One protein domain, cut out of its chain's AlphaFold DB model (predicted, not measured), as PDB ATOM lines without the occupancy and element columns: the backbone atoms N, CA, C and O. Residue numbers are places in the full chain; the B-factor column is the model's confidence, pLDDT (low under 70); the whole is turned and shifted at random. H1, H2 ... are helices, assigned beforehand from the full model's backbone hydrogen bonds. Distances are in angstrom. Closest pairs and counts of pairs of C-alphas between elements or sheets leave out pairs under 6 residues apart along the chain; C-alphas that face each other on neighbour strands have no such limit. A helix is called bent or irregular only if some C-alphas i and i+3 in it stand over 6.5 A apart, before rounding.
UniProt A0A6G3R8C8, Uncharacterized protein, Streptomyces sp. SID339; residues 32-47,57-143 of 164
ATOM      1  N   ALA A  32     289.297 333.943 180.472       85.31
ATOM      2  CA  ALA A  32     288.346 334.749 181.233       85.31
ATOM      3  C   ALA A  32     289.038 335.936 181.917       85.31
ATOM      4  O   ALA A  32     288.569 337.065 181.814       85.31
ATOM      5  N   VAL A  33     290.188 335.704 182.555       83.00
ATOM      6  CA  VAL A  33     290.988 336.753 183.195       83.00
ATOM      7  C   VAL A  33     291.431 337.800 182.181       83.00
ATOM      8  O   VAL A  33     291.235 338.984 182.429       83.00
ATOM      9  N   CYS A  34     291.953 337.395 181.022       84.00
ATOM     10  CA  CYS A  34     292.323 338.336 179.966       84.00
ATOM     11  C   CYS A  34     291.129 339.187 179.515       84.00
ATOM     12  O   CYS A  34     291.257 340.405 179.425       84.00
ATOM     13  N   ALA A  35     289.963 338.575 179.279       83.94
ATOM     14  CA  ALA A  35     288.767 339.301 178.854       83.94
ATOM     15  C   ALA A  35     288.309 340.330 179.901       83.94
ATOM     16  O   ALA A  35     288.007 341.471 179.555       83.94
ATOM     17  N   VAL A  36     288.296 339.950 181.182       83.00
ATOM     18  CA  VAL A  36     287.854 340.836 182.268       83.00
ATOM     19  C   VAL A  36     288.878 341.945 182.537       83.00
ATOM     20  O   VAL A  36     288.473 343.086 182.736       83.00
ATOM     21  N   VAL A  37     290.187 341.665 182.483       80.25
ATOM     22  CA  VAL A  37     291.236 342.696 182.627       80.25
ATOM     23  C   VAL A  37     291.155 343.718 181.494       80.25
ATOM     24  O   VAL A  37     291.216 344.913 181.760       80.25
ATOM     25  N   VAL A  38     290.957 343.276 180.247       82.00
ATOM     26  CA  VAL A  38     290.784 344.184 179.101       82.00
ATOM     27  C   VAL A  38     289.514 345.023 179.250       82.00
ATOM     28  O   VAL A  38     289.554 346.231 179.031       82.00
ATOM     29  N   ALA A  39     288.399 344.414 179.663       80.69
ATOM     30  CA  ALA A  39     287.156 345.142 179.916       80.69
ATOM     31  C   ALA A  39     287.306 346.170 181.054       80.69
ATOM     32  O   ALA A  39     286.809 347.288 180.932       80.69
ATOM     33  N   GLY A  40     288.021 345.816 182.129       77.81
ATOM     34  CA  GLY A  40     288.338 346.713 183.241       77.81
ATOM     35  C   GLY A  40     289.214 347.887 182.807       77.81
ATOM     36  O   GLY A  40     288.852 349.034 183.045       77.81
ATOM     37  N   ALA A  41     290.300 347.613 182.079       77.94
ATOM     38  CA  ALA A  41     291.179 348.644 181.525       77.94
ATOM     39  C   ALA A  41     290.428 349.606 180.588       77.94
ATOM     40  O   ALA A  41     290.647 350.816 180.618       77.94
ATOM     41  N   TRP A  42     289.506 349.082 179.776       80.50
ATOM     42  CA  TRP A  42     288.650 349.899 178.921       80.50
ATOM     43  C   TRP A  42     287.684 350.770 179.735       80.50
ATOM     44  O   TRP A  42     287.575 351.967 179.468       80.50
ATOM     45  N   ALA A  43     287.032 350.213 180.757       78.31
ATOM     46  CA  ALA A  43     286.150 350.972 181.641       78.31
ATOM     47  C   ALA A  43     286.898 352.100 182.374       78.31
ATOM     48  O   ALA A  43     286.434 353.240 182.364       78.31
ATOM     49  N   ASP A  44     288.080 351.814 182.929       72.88
ATOM     50  CA  ASP A  44     288.920 352.829 183.573       72.88
ATOM     51  C   ASP A  44     289.374 353.902 182.573       72.88
ATOM     52  O   ASP A  44     289.333 355.089 182.894       72.88
ATOM     53  N   SER A  45     289.708 353.532 181.329       70.06
ATOM     54  CA  SER A  45     290.067 354.518 180.298       70.06
ATOM     55  C   SER A  45     288.945 355.536 180.035       70.06
ATOM     56  O   SER A  45     289.220 356.725 179.893       70.06
ATOM     57  N   MET A  46     287.676 355.109 180.066       70.19
ATOM     58  CA  MET A  46     286.515 355.992 179.886       70.19
ATOM     59  C   MET A  46     286.297 356.927 181.085       70.19
ATOM     60  O   MET A  46     285.969 358.102 180.912       70.19
ATOM     61  N   VAL A  47     286.509 356.429 182.307       67.88
ATOM     62  CA  VAL A  47     286.369 357.208 183.553       67.88
ATOM     63  C   VAL A  47     287.452 358.287 183.665       67.88
ATOM     64  O   VAL A  47     287.181 359.418 184.088       67.88
ATOM     65  N   THR A  57     291.019 354.614 189.879       61.06
ATOM     66  CA  THR A  57     291.202 353.247 189.335       61.06
ATOM     67  C   THR A  57     290.401 352.218 190.145       61.06
ATOM     68  O   THR A  57     290.910 351.195 190.595       61.06
ATOM     69  N   LEU A  58     289.133 352.524 190.429       66.56
ATOM     70  CA  LEU A  58     288.275 351.659 191.240       66.56
ATOM     71  C   LEU A  58     287.868 350.398 190.467       66.56
ATOM     72  O   LEU A  58     287.686 349.349 191.089       66.56
ATOM     73  N   ALA A  59     287.736 350.467 189.135       72.06
ATOM     74  CA  ALA A  59     287.277 349.321 188.361       72.06
ATOM     75  C   ALA A  59     288.369 348.246 188.244       72.06
ATOM     76  O   ALA A  59     288.071 347.085 188.538       72.06
ATOM     77  N   SER A  60     289.621 348.600 187.908       70.62
ATOM     78  CA  SER A  60     290.729 347.629 187.839       70.62
ATOM     79  C   SER A  60     290.937 346.896 189.155       70.62
ATOM     80  O   SER A  60     291.077 345.675 189.148       70.62
ATOM     81  N   SER A  61     290.897 347.603 190.286       76.75
ATOM     82  CA  SER A  61     291.189 347.003 191.588       76.75
ATOM     83  C   SER A  61     290.077 346.056 192.049       76.75
ATOM     84  O   SER A  61     290.358 344.975 192.574       76.75
ATOM     85  N   VAL A  62     288.806 346.398 191.797       81.88
ATOM     86  CA  VAL A  62     287.674 345.489 192.062       81.88
ATOM     87  C   VAL A  62     287.765 344.253 191.168       81.88
ATOM     88  O   VAL A  62     287.629 343.127 191.650       81.88
ATOM     89  N   VAL A  63     288.051 344.449 189.880       80.50
ATOM     90  CA  VAL A  63     288.253 343.363 188.914       80.50
ATOM     91  C   VAL A  63     289.399 342.446 189.344       80.50
ATOM     92  O   VAL A  63     289.239 341.224 189.355       80.50
ATOM     93  N   ALA A  64     290.530 343.012 189.756       78.88
ATOM     94  CA  ALA A  64     291.699 342.272 190.205       78.88
ATOM     95  C   ALA A  64     291.386 341.401 191.427       78.88
ATOM     96  O   ALA A  64     291.770 340.229 191.466       78.88
ATOM     97  N   LEU A  65     290.629 341.931 192.392       82.38
ATOM     98  CA  LEU A  65     290.200 341.189 193.577       82.38
ATOM     99  C   LEU A  65     289.279 340.021 193.205       82.38
ATOM    100  O   LEU A  65     289.499 338.895 193.658       82.38
ATOM    101  N   VAL A  66     288.292 340.256 192.334       85.81
ATOM    102  CA  VAL A  66     287.387 339.205 191.838       85.81
ATOM    103  C   VAL A  66     288.172 338.110 191.116       85.81
ATOM    104  O   VAL A  66     287.927 336.926 191.357       85.81
ATOM    105  N   ILE A  67     289.149 338.480 190.285       82.25
ATOM    106  CA  ILE A  67     290.041 337.537 189.601       82.25
ATOM    107  C   ILE A  67     290.844 336.716 190.613       82.25
ATOM    108  O   ILE A  67     290.875 335.492 190.504       82.25
ATOM    109  N   GLY A  68     291.447 337.360 191.615       76.50
ATOM    110  CA  GLY A  68     292.225 336.700 192.663       76.50
ATOM    111  C   GLY A  68     291.418 335.661 193.433       76.50
ATOM    112  O   GLY A  68     291.819 334.498 193.525       76.50
ATOM    113  N   VAL A  69     290.245 336.055 193.933       83.12
ATOM    114  CA  VAL A  69     289.345 335.165 194.678       83.12
ATOM    115  C   VAL A  69     288.874 334.017 193.786       83.12
ATOM    116  O   VAL A  69     289.022 332.848 194.148       83.12
ATOM    117  N   THR A  70     288.380 334.327 192.586       84.06
ATOM    118  CA  THR A  70     287.874 333.316 191.647       84.06
ATOM    119  C   THR A  70     288.971 332.333 191.255       84.06
ATOM    120  O   THR A  70     288.728 331.131 191.251       84.06
ATOM    121  N   ALA A  71     290.194 332.800 190.998       77.81
ATOM    122  CA  ALA A  71     291.313 331.945 190.617       77.81
ATOM    123  C   ALA A  71     291.705 330.987 191.745       77.81
ATOM    124  O   ALA A  71     291.887 329.796 191.498       77.81
ATOM    125  N   VAL A  72     291.793 331.473 192.988       78.75
ATOM    126  CA  VAL A  72     292.136 330.633 194.146       78.75
ATOM    127  C   VAL A  72     291.070 329.560 194.383       78.75
ATOM    128  O   VAL A  72     291.417 328.395 194.597       78.75
ATOM    129  N   PHE A  73     289.782 329.908 194.283       80.75
ATOM    130  CA  PHE A  73     288.686 328.945 194.430       80.75
ATOM    131  C   PHE A  73     288.608 327.956 193.260       80.75
ATOM    132  O   PHE A  73     288.510 326.746 193.478       80.75
ATOM    133  N   TRP A  74     288.694 328.446 192.024       80.25
ATOM    134  CA  TRP A  74     288.538 327.646 190.810       80.25
ATOM    135  C   TRP A  74     289.713 326.693 190.578       80.25
ATOM    136  O   TRP A  74     289.515 325.516 190.265       80.25
ATOM    137  N   LEU A  75     290.944 327.173 190.785       76.62
ATOM    138  CA  LEU A  75     292.165 326.372 190.654       76.62
ATOM    139  C   LEU A  75     292.480 325.566 191.921       76.62
ATOM    140  O   LEU A  75     293.414 324.765 191.915       76.62
ATOM    141  N   ARG A  76     291.708 325.748 193.004       71.94
ATOM    142  CA  ARG A  76     291.945 325.141 194.328       71.94
ATOM    143  C   ARG A  76     293.364 325.396 194.852       71.94
ATOM    144  O   ARG A  76     293.941 324.550 195.539       71.94
ATOM    145  N   ALA A  77     293.927 326.547 194.512       70.44
ATOM    146  CA  ALA A  77     295.272 326.938 194.905       70.44
ATOM    147  C   ALA A  77     295.318 327.354 196.387       70.44
ATOM    148  O   ALA A  77     294.286 327.522 197.035       70.44
ATOM    149  N   ARG A  78     296.523 327.502 196.950       74.81
ATOM    150  CA  ARG A  78     296.714 328.048 198.309       74.81
ATOM    151  C   ARG A  78     296.411 329.551 198.334       74.81
ATOM    152  O   ARG A  78     296.662 330.235 197.347       74.81
ATOM    153  N   ASP A  79     295.986 330.076 199.484       77.94
ATOM    154  CA  ASP A  79     295.643 331.505 199.631       77.94
ATOM    155  C   ASP A  79     296.837 332.437 199.367       77.94
ATOM    156  O   ASP A  79     296.656 333.577 198.955       77.94
ATOM    157  N   GLY A  80     298.070 331.929 199.491       77.62
ATOM    158  CA  GLY A  80     299.288 332.665 199.141       77.62
ATOM    159  C   GLY A  80     299.387 333.085 197.667       77.62
ATOM    160  O   GLY A  80     300.172 333.974 197.355       77.62
ATOM    161  N   PHE A  81     298.589 332.500 196.764       80.62
ATOM    162  CA  PHE A  81     298.520 332.938 195.365       80.62
ATOM    163  C   PHE A  81     297.597 334.143 195.151       80.62
ATOM    164  O   PHE A  81     297.658 334.753 194.090       80.62
ATOM    165  N   LEU A  82     296.778 334.521 196.138       81.19
ATOM    166  CA  LEU A  82     295.838 335.633 195.998       81.19
ATOM    167  C   LEU A  82     296.582 336.949 195.753       81.19
ATOM    168  O   LEU A  82     296.293 337.639 194.784       81.19
ATOM    169  N   VAL A  83     297.587 337.251 196.578       83.69
ATOM    170  CA  VAL A  83     298.363 338.500 196.492       83.69
ATOM    171  C   VAL A  83     299.010 338.693 195.114       83.69
ATOM    172  O   VAL A  83     298.722 339.707 194.482       83.69
ATOM    173  N   PRO A  84     299.828 337.759 194.589       84.06
ATOM    174  CA  PRO A  84     300.463 337.950 193.285       84.06
ATOM    175  C   PRO A  84     299.470 337.972 192.112       84.06
ATOM    176  O   PRO A  84     299.717 338.677 191.138       84.06
ATOM    177  N   ILE A  85     298.335 337.259 192.198       84.25
ATOM    178  CA  ILE A  85     297.285 337.315 191.164       84.25
ATOM    179  C   ILE A  85     296.612 338.688 191.161       84.25
ATOM    180  O   ILE A  85     296.506 339.305 190.106       84.25
ATOM    181  N   VAL A  86     296.178 339.175 192.327       85.31
ATOM    182  CA  VAL A  86     295.524 340.487 192.440       85.31
ATOM    183  C   VAL A  86     296.481 341.585 191.989       85.31
ATOM    184  O   VAL A  86     296.120 342.397 191.148       85.31
ATOM    185  N   LEU A  87     297.723 341.571 192.472       85.44
ATOM    186  CA  LEU A  87     298.704 342.610 192.163       85.44
ATOM    187  C   LEU A  87     299.096 342.601 190.675       85.44
ATOM    188  O   LEU A  87     299.184 343.655 190.056       85.44
ATOM    189  N   GLY A  88     299.249 341.418 190.070       82.38
ATOM    190  CA  GLY A  88     299.490 341.292 188.630       82.38
ATOM    191  C   GLY A  88     298.312 341.780 187.780       82.38
ATOM    192  O   GLY A  88     298.524 342.501 186.806       82.38
ATOM    193  N   ALA A  89     297.077 341.425 188.153       82.38
ATOM    194  CA  ALA A  89     295.868 341.862 187.455       82.38
ATOM    195  C   ALA A  89     295.632 343.372 187.576       82.38
ATOM    196  O   ALA A  89     295.261 344.002 186.588       82.38
ATOM    197  N   ASP A  90     295.891 343.953 188.746       83.50
ATOM    198  CA  ASP A  90     295.744 345.389 188.979       83.50
ATOM    199  C   ASP A  90     296.801 346.183 188.195       83.50
ATOM    200  O   ASP A  90     296.453 347.083 187.437       83.50
ATOM    201  N   CYS A  91     298.078 345.776 188.235       83.00
ATOM    202  CA  CYS A  91     299.122 346.395 187.408       83.00
ATOM    203  C   CYS A  91     298.835 346.276 185.900       83.00
ATOM    204  O   CYS A  91     299.071 347.230 185.156       83.00
ATOM    205  N   ALA A  92     298.315 345.128 185.449       81.75
ATOM    206  CA  ALA A  92     297.925 344.922 184.056       81.75
ATOM    207  C   ALA A  92     296.749 345.823 183.648       81.75
ATOM    208  O   ALA A  92     296.783 346.421 182.572       81.75
ATOM    209  N   GLY A  93     295.735 345.939 184.510       79.94
ATOM    210  CA  GLY A  93     294.562 346.782 184.291       79.94
ATOM    211  C   GLY A  93     294.911 348.267 184.254       79.94
ATOM    212  O   GLY A  93     294.597 348.938 183.275       79.94
ATOM    213  N   ILE A  94     295.629 348.758 185.269       79.12
ATOM    214  CA  ILE A  94     296.055 350.161 185.370       79.12
ATOM    215  C   ILE A  94     296.960 350.521 184.190       79.12
ATOM    216  O   ILE A  94     296.686 351.480 183.472       79.12
ATOM    217  N   GLY A  95     298.011 349.731 183.944       76.50
ATOM    218  CA  GLY A  95     298.917 349.967 182.821       76.50
ATOM    219  C   GLY A  95     298.176 349.972 181.482       76.50
ATOM    220  O   GLY A  95     298.374 350.881 180.681       76.50
ATOM    221  N   GLY A  96     297.262 349.017 181.276       72.50
ATOM    222  CA  GLY A  96     296.431 348.934 180.076       72.50
ATOM    223  C   GLY A  96     295.473 350.115 179.903       72.50
ATOM    224  O   GLY A  96     295.289 350.574 178.777       72.50
ATOM    225  N   ALA A  97     294.898 350.644 180.987       75.38
ATOM    226  CA  ALA A  97     294.024 351.815 180.942       75.38
ATOM    227  C   ALA A  97     294.777 353.062 180.452       75.38
ATOM    228  O   ALA A  97     294.281 353.777 179.579       75.38
ATOM    229  N   TYR A  98     296.004 353.278 180.941       72.75
ATOM    230  CA  TYR A  98     296.876 354.351 180.453       72.75
ATOM    231  C   TYR A  98     297.307 354.125 179.001       72.75
ATOM    232  O   TYR A  98     297.247 355.054 178.205       72.75
ATOM    233  N   THR A  99     297.657 352.896 178.602       73.38
ATOM    234  CA  THR A  99     297.974 352.585 177.196       73.38
ATOM    235  C   THR A  99     296.792 352.865 176.258       73.38
ATOM    236  O   THR A  99     296.977 353.390 175.159       73.38
ATOM    237  N   LEU A 100     295.568 352.525 176.679       71.94
ATOM    238  CA  LEU A 100     294.344 352.790 175.917       71.94
ATOM    239  C   LEU A 100     294.056 354.291 175.804       71.94
ATOM    240  O   LEU A 100     293.689 354.746 174.719       71.94
ATOM    241  N   ARG A 101     294.264 355.042 176.895       70.12
ATOM    242  CA  ARG A 101     294.116 356.503 176.945       70.12
ATOM    243  C   ARG A 101     295.136 357.221 176.060       70.12
ATOM    244  O   ARG A 101     294.747 358.102 175.304       70.12
ATOM    245  N   ASP A 102     296.413 356.848 176.149       66.62
ATOM    246  CA  ASP A 102     297.520 357.633 175.585       66.62
ATOM    247  C   ASP A 102     297.814 357.340 174.103       66.62
ATOM    248  O   ASP A 102     298.495 358.137 173.456       66.62
ATOM    249  N   GLY A 103     297.354 356.217 173.533       55.66
ATOM    250  CA  GLY A 103     297.800 355.848 172.179       55.66
ATOM    251  C   GLY A 103     296.921 354.927 171.334       55.66
ATOM    252  O   GLY A 103     297.271 354.694 170.178       55.66
ATOM    253  N   LEU A 104     295.801 354.396 171.841       52.38
ATOM    254  CA  LEU A 104     295.014 353.400 171.091       52.38
ATOM    255  C   LEU A 104     293.629 353.871 170.627       52.38
ATOM    256  O   LEU A 104     293.110 353.311 169.661       52.38
ATOM    257  N   LEU A 105     293.036 354.885 171.267       50.97
ATOM    258  CA  LEU A 105     291.668 355.335 170.969       50.97
ATOM    259  C   LEU A 105     291.553 356.764 170.422       50.97
ATOM    260  O   LEU A 105     290.436 357.203 170.144       50.97
ATOM    261  N   ASP A 106     292.668 357.446 170.149       46.72
ATOM    262  CA  ASP A 106     292.643 358.686 169.368       46.72
ATOM    263  C   ASP A 106     292.309 358.369 167.894       46.72
ATOM    264  O   ASP A 106     293.162 358.081 167.051       46.72
ATOM    265  N   GLY A 107     291.010 358.355 167.584       49.09
ATOM    266  CA  GLY A 107     290.484 358.315 166.217       49.09
ATOM    267  C   GLY A 107     290.544 356.962 165.491       49.09
ATOM    268  O   GLY A 107     290.479 356.937 164.263       49.09
ATOM    269  N   GLY A 108     290.671 355.834 166.202       49.28
ATOM    270  CA  GLY A 108     290.616 354.489 165.599       49.28
ATOM    271  C   GLY A 108     291.836 354.110 164.749       49.28
ATOM    272  O   GLY A 108     291.818 353.105 164.036       49.28
ATOM    273  N   ARG A 109     292.910 354.900 164.819       45.56
ATOM    274  CA  ARG A 109     294.205 354.568 164.229       45.56
ATOM    275  C   ARG A 109     295.174 354.262 165.356       45.56
ATOM    276  O   ARG A 109     295.429 355.125 166.184       45.56
ATOM    277  N   LEU A 110     295.738 353.053 165.341       50.66
ATOM    278  CA  LEU A 110     296.958 352.730 166.078       50.66
ATOM    279  C   LEU A 110     298.032 353.722 165.624       50.66
ATOM    280  O   LEU A 110     298.663 353.518 164.590       50.66
ATOM    281  N   HIS A 111     298.193 354.825 166.349       49.44
ATOM    282  CA  HIS A 111     299.387 355.641 166.253       49.44
ATOM    283  C   HIS A 111     300.380 354.997 167.207       49.44
ATOM    284  O   HIS A 111     300.234 355.160 168.419       49.44
ATOM    285  N   PRO A 112     301.376 354.241 166.713       49.47
ATOM    286  CA  PRO A 112     302.516 353.929 167.542       49.47
ATOM    287  C   PRO A 112     303.186 355.269 167.846       49.47
ATOM    288  O   PRO A 112     304.003 355.761 167.067       49.47
ATOM    289  N   GLN A 113     302.816 355.895 168.969       52.44
ATOM    290  CA  GLN A 113     303.727 356.814 169.624       52.44
ATOM    291  C   GLN A 113     305.045 356.054 169.728       52.44
ATOM    292  O   GLN A 113     305.056 354.856 170.024       52.44
ATOM    293  N   THR A 114     306.110 356.734 169.322       46.00
ATOM    294  CA  THR A 114     307.486 356.252 169.248       46.00
ATOM    295  C   THR A 114     307.790 355.180 170.287       46.00
ATOM    296  O   THR A 114     307.301 355.252 171.411       46.00
ATOM    297  N   LEU A 115     308.654 354.228 169.920       49.12
ATOM    298  CA  LEU A 115     309.198 353.115 170.718       49.12
ATOM    299  C   LEU A 115     309.873 353.526 172.057       49.12
ATOM    300  O   LEU A 115     310.721 352.821 172.588       49.12
ATOM    301  N   THR A 116     309.562 354.702 172.584       49.25
ATOM    302  CA  THR A 116     309.762 355.156 173.949       49.25
ATOM    303  C   THR A 116     309.077 354.191 174.909       49.25
ATOM    304  O   THR A 116     307.858 354.018 174.904       49.25
ATOM    305  N   VAL A 117     309.893 353.548 175.739       54.41
ATOM    306  CA  VAL A 117     309.464 352.703 176.852       54.41
ATOM    307  C   VAL A 117     308.649 353.567 177.818       54.41
ATOM    308  O   VAL A 117     309.207 354.254 178.668       54.41
ATOM    309  N   ASN A 118     307.326 353.578 177.653       66.81
ATOM    310  CA  ASN A 118     306.427 354.252 178.581       66.81
ATOM    311  C   ASN A 118     306.251 353.366 179.824       66.81
ATOM    312  O   ASN A 118     306.033 352.156 179.704       66.81
ATOM    313  N   ILE A 119     306.370 353.954 181.016       68.19
ATOM    314  CA  ILE A 119     306.278 353.248 182.303       68.19
ATOM    315  C   ILE A 119     304.947 352.485 182.404       68.19
ATOM    316  O   ILE A 119     304.923 351.361 182.901       68.19
ATOM    317  N   SER A 120     303.867 353.034 181.839       67.50
ATOM    318  CA  SER A 120     302.550 352.386 181.745       67.50
ATOM    319  C   SER A 120     302.581 351.068 180.961       67.50
ATOM    320  O   SER A 120     302.082 350.052 181.447       67.50
ATOM    321  N   ASN A 121     303.247 351.034 179.802       69.62
ATOM    322  CA  ASN A 121     303.409 349.821 178.992       69.62
ATOM    323  C   ASN A 121     304.270 348.767 179.704       69.62
ATOM    324  O   ASN A 121     303.988 347.569 179.611       69.62
ATOM    325  N   VAL A 122     305.304 349.192 180.435       77.12
ATOM    326  CA  VAL A 122     306.132 348.283 181.247       77.12
ATOM    327  C   VAL A 122     305.315 347.694 182.395       77.12
ATOM    328  O   VAL A 122     305.367 346.490 182.615       77.12
ATOM    329  N   MET A 123     304.514 348.505 183.090       76.75
ATOM    330  CA  MET A 123     303.625 348.024 184.152       76.75
ATOM    331  C   MET A 123     302.562 347.059 183.621       76.75
ATOM    332  O   MET A 123     302.340 346.014 184.231       76.75
ATOM    333  N   ALA A 124     301.963 347.357 182.462       77.25
ATOM    334  CA  ALA A 124     300.967 346.493 181.834       77.25
ATOM    335  C   ALA A 124     301.558 345.122 181.473       77.25
ATOM    336  O   ALA A 124     301.013 344.075 181.827       77.25
ATOM    337  N   THR A 125     302.706 345.128 180.789       78.88
ATOM    338  CA  THR A 125     303.380 343.905 180.334       78.88
ATOM    339  C   THR A 125     303.943 343.098 181.499       78.88
ATOM    340  O   THR A 125     303.703 341.893 181.569       78.88
ATOM    341  N   ALA A 126     304.623 343.738 182.454       82.00
ATOM    342  CA  ALA A 126     305.138 343.069 183.644       82.00
ATOM    343  C   ALA A 126     304.001 342.490 184.502       82.00
ATOM    344  O   ALA A 126     304.079 341.331 184.910       82.00
ATOM    345  N   GLY A 127     302.920 343.249 184.714       82.00
ATOM    346  CA  GLY A 127     301.731 342.795 185.438       82.00
ATOM    347  C   GLY A 127     301.080 341.581 184.778       82.00
ATOM    348  O   GLY A 127     300.833 340.574 185.443       82.00
ATOM    349  N   ALA A 128     300.896 341.620 183.454       81.19
ATOM    350  CA  ALA A 128     300.343 340.503 182.692       81.19
ATOM    351  C   ALA A 128     301.232 339.250 182.763       81.19
ATOM    352  O   ALA A 128     300.724 338.147 182.971       81.19
ATOM    353  N   VAL A 129     302.556 339.400 182.644       86.38
ATOM    354  CA  VAL A 129     303.503 338.280 182.762       86.38
ATOM    355  C   VAL A 129     303.435 337.657 184.157       86.38
ATOM    356  O   VAL A 129     303.301 336.438 184.272       86.38
ATOM    357  N   VAL A 130     303.470 338.475 185.213       86.12
ATOM    358  CA  VAL A 130     303.358 337.999 186.601       86.12
ATOM    359  C   VAL A 130     302.028 337.280 186.814       86.12
ATOM    360  O   VAL A 130     302.015 336.178 187.362       86.12
ATOM    361  N   LEU A 131     300.919 337.844 186.333       82.50
ATOM    362  CA  LEU A 131     299.589 337.250 186.433       82.50
ATOM    363  C   LEU A 131     299.519 335.876 185.756       82.50
ATOM    364  O   LEU A 131     299.082 334.906 186.376       82.50
ATOM    365  N   ILE A 132     299.987 335.775 184.508       85.25
ATOM    366  CA  ILE A 132     299.979 334.527 183.734       85.25
ATOM    367  C   ILE A 132     300.820 333.460 184.435       85.25
ATOM    368  O   ILE A 132     300.336 332.351 184.672       85.25
ATOM    369  N   LEU A 133     302.058 333.792 184.810       87.31
ATOM    370  CA  LEU A 133     302.952 332.860 185.497       87.31
ATOM    371  C   LEU A 133     302.350 332.389 186.822       87.31
ATOM    372  O   LEU A 133     302.389 331.198 187.132       87.31
ATOM    373  N   THR A 134     301.739 333.304 187.574       84.75
ATOM    374  CA  THR A 134     301.121 332.990 188.863       84.75
ATOM    375  C   THR A 134     299.892 332.100 188.698       84.75
ATOM    376  O   THR A 134     299.739 331.151 189.460       84.75
ATOM    377  N   LEU A 135     299.042 332.336 187.693       80.56
ATOM    378  CA  LEU A 135     297.881 331.485 187.401       80.56
ATOM    379  C   LEU A 135     298.295 330.077 186.972       80.56
ATOM    380  O   LEU A 135     297.737 329.090 187.455       80.56
ATOM    381  N   VAL A 136     299.302 329.971 186.102       84.56
ATOM    382  CA  VAL A 136     299.856 328.677 185.681       84.56
ATOM    383  C   VAL A 136     300.428 327.940 186.889       84.56
ATOM    384  O   VAL A 136     300.113 326.769 187.108       84.56
ATOM    385  N   TRP A 137     301.205 328.631 187.725       83.62
ATOM    386  CA  TRP A 137     301.761 328.052 188.941       83.62
ATOM    387  C   TRP A 137     300.668 327.630 189.926       83.62
ATOM    388  O   TRP A 137     300.732 326.534 190.481       83.62
ATOM    389  N   ALA A 138     299.646 328.460 190.128       79.88
ATOM    390  CA  ALA A 138     298.505 328.168 190.985       79.88
ATOM    391  C   ALA A 138     297.758 326.914 190.505       79.88
ATOM    392  O   ALA A 138     297.447 326.044 191.318       79.88
ATOM    393  N   GLY A 139     297.558 326.765 189.191       76.81
ATOM    394  CA  GLY A 139     296.970 325.571 188.585       76.81
ATOM    395  C   GLY A 139     297.825 324.313 188.776       76.81
ATOM    396  O   GLY A 139     297.310 323.274 189.188       76.81
ATOM    397  N   ILE A 140     299.144 324.406 188.565       80.56
ATOM    398  CA  ILE A 140     300.082 323.297 188.821       80.56
ATOM    399  C   ILE A 140     300.089 322.930 190.313       80.56
ATOM    400  O   ILE A 140     300.086 321.750 190.670       80.56
ATOM    401  N   SER A 141     300.087 323.931 191.194       79.31
ATOM    402  CA  SER A 141     300.070 323.753 192.646       79.31
ATOM    403  C   SER A 141     298.782 323.075 193.109       79.31
ATOM    404  O   SER A 141     298.855 322.092 193.845       79.31
ATOM    405  N   GLY A 142     297.624 323.533 192.625       70.94
ATOM    406  CA  GLY A 142     296.318 322.938 192.911       70.94
ATOM    407  C   GLY A 142     296.173 321.514 192.369       70.94
ATOM    408  O   GLY A 142     295.540 320.678 193.012       70.94
ATOM    409  N   HIS A 143     296.815 321.200 191.237       75.69
ATOM    410  CA  HIS A 143     296.878 319.836 190.707       75.69
ATOM    411  C   HIS A 143     297.765 318.915 191.559       75.69
ATOM    412  O   HIS A 143     297.363 317.798 191.875       75.69
TER     413      HIS A 143
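This is residues 32 to 47 and 57 to 143 of the 164 residues of an uncharacterized protein of Streptomyces sp. SID339 (UniProt A0A6G3R8C8). Three helices, H2, H3 and H4, form an up-and-down bundle, each running against the one before it, and H3 packs on both of the others. A fourth helix, H1, crosses H3 at a steep tilt and lies side by side with H2, while a wide loop of residues 105 to 118 lies at one end of the elongated body. The printed part has 103 residues with four named helices, in the order H1, H2, H3, H4, and no named strand; the class is all helix. The whole is compact, with a radius of gyration of the C-alphas of 14.3 A, and the C-alphas span 45 by 25 by 17 A.

The longest helix, H3, residues 79 to 104, is the hub, touching three other helices. It touches H4, residues 119 to 143, at a shallow tilt of 31 degrees, opposite ways; their closest C-alphas, those of Ala 92 and Ala 124, are 4.1 A apart. H3 also touches H2, residues 58 to 74, opposite ways at 38 degrees, only just a steep tilt, with the C-alphas of Ala 64 and Val 86 closest at 4.8 A. H2 and H3 form a helical hairpin, and so do H3 and H4. With residues 89 to 101 alone, H3 touches H1, residues 32 to 47, the same way at a steep tilt of 48 degrees; the closest C-alphas, of Ala 41 and Ala 97, are 4.3 A apart. H1 touches H2 at a shallow tilt of 11 degrees, opposite ways, with the C-alphas of Gly 40 and Ser 60 closest at 5.3 A. H2 and H4 are close but not clearly touching, their closest C-alphas, of Ala 71 and Leu 135, being 7.3 A apart. H1 and H4 are near each other, with 7 pairs of C-alphas within 10 A. Each O i to N i+4 pair is within hydrogen-bond range in H1, H2 and H4; in H3 19 of 22 are.

H3 is 36.0 A long from C-alpha 79 to C-alpha 104, and only just irregular: C-alphas 101 and 104 are 6.7 A apart. H4 measures 35.7 A and ends at C-alpha 143, (296.878, 319.836, 190.707). H2 measures 24.0 A. H1 measures 22.7 A and begins at C-alpha 32, (288.346, 334.749, 181.233).

The two C-alphas farthest apart, those of Gly 107 and His 143, are 46.1 A apart. Residues 48 to 56 are not printed, and C-alphas 47 and 57 are 8.5 A apart across this cut, in the link from H1 to H2. The link from H2 to H3 is tight, with 4 residues; that from H3 to H4 is long, with 14. The mean pLDDT of the printed part is 74.2, and residue 47, residues 57 to 58 and residues 102 to 121 are under 70.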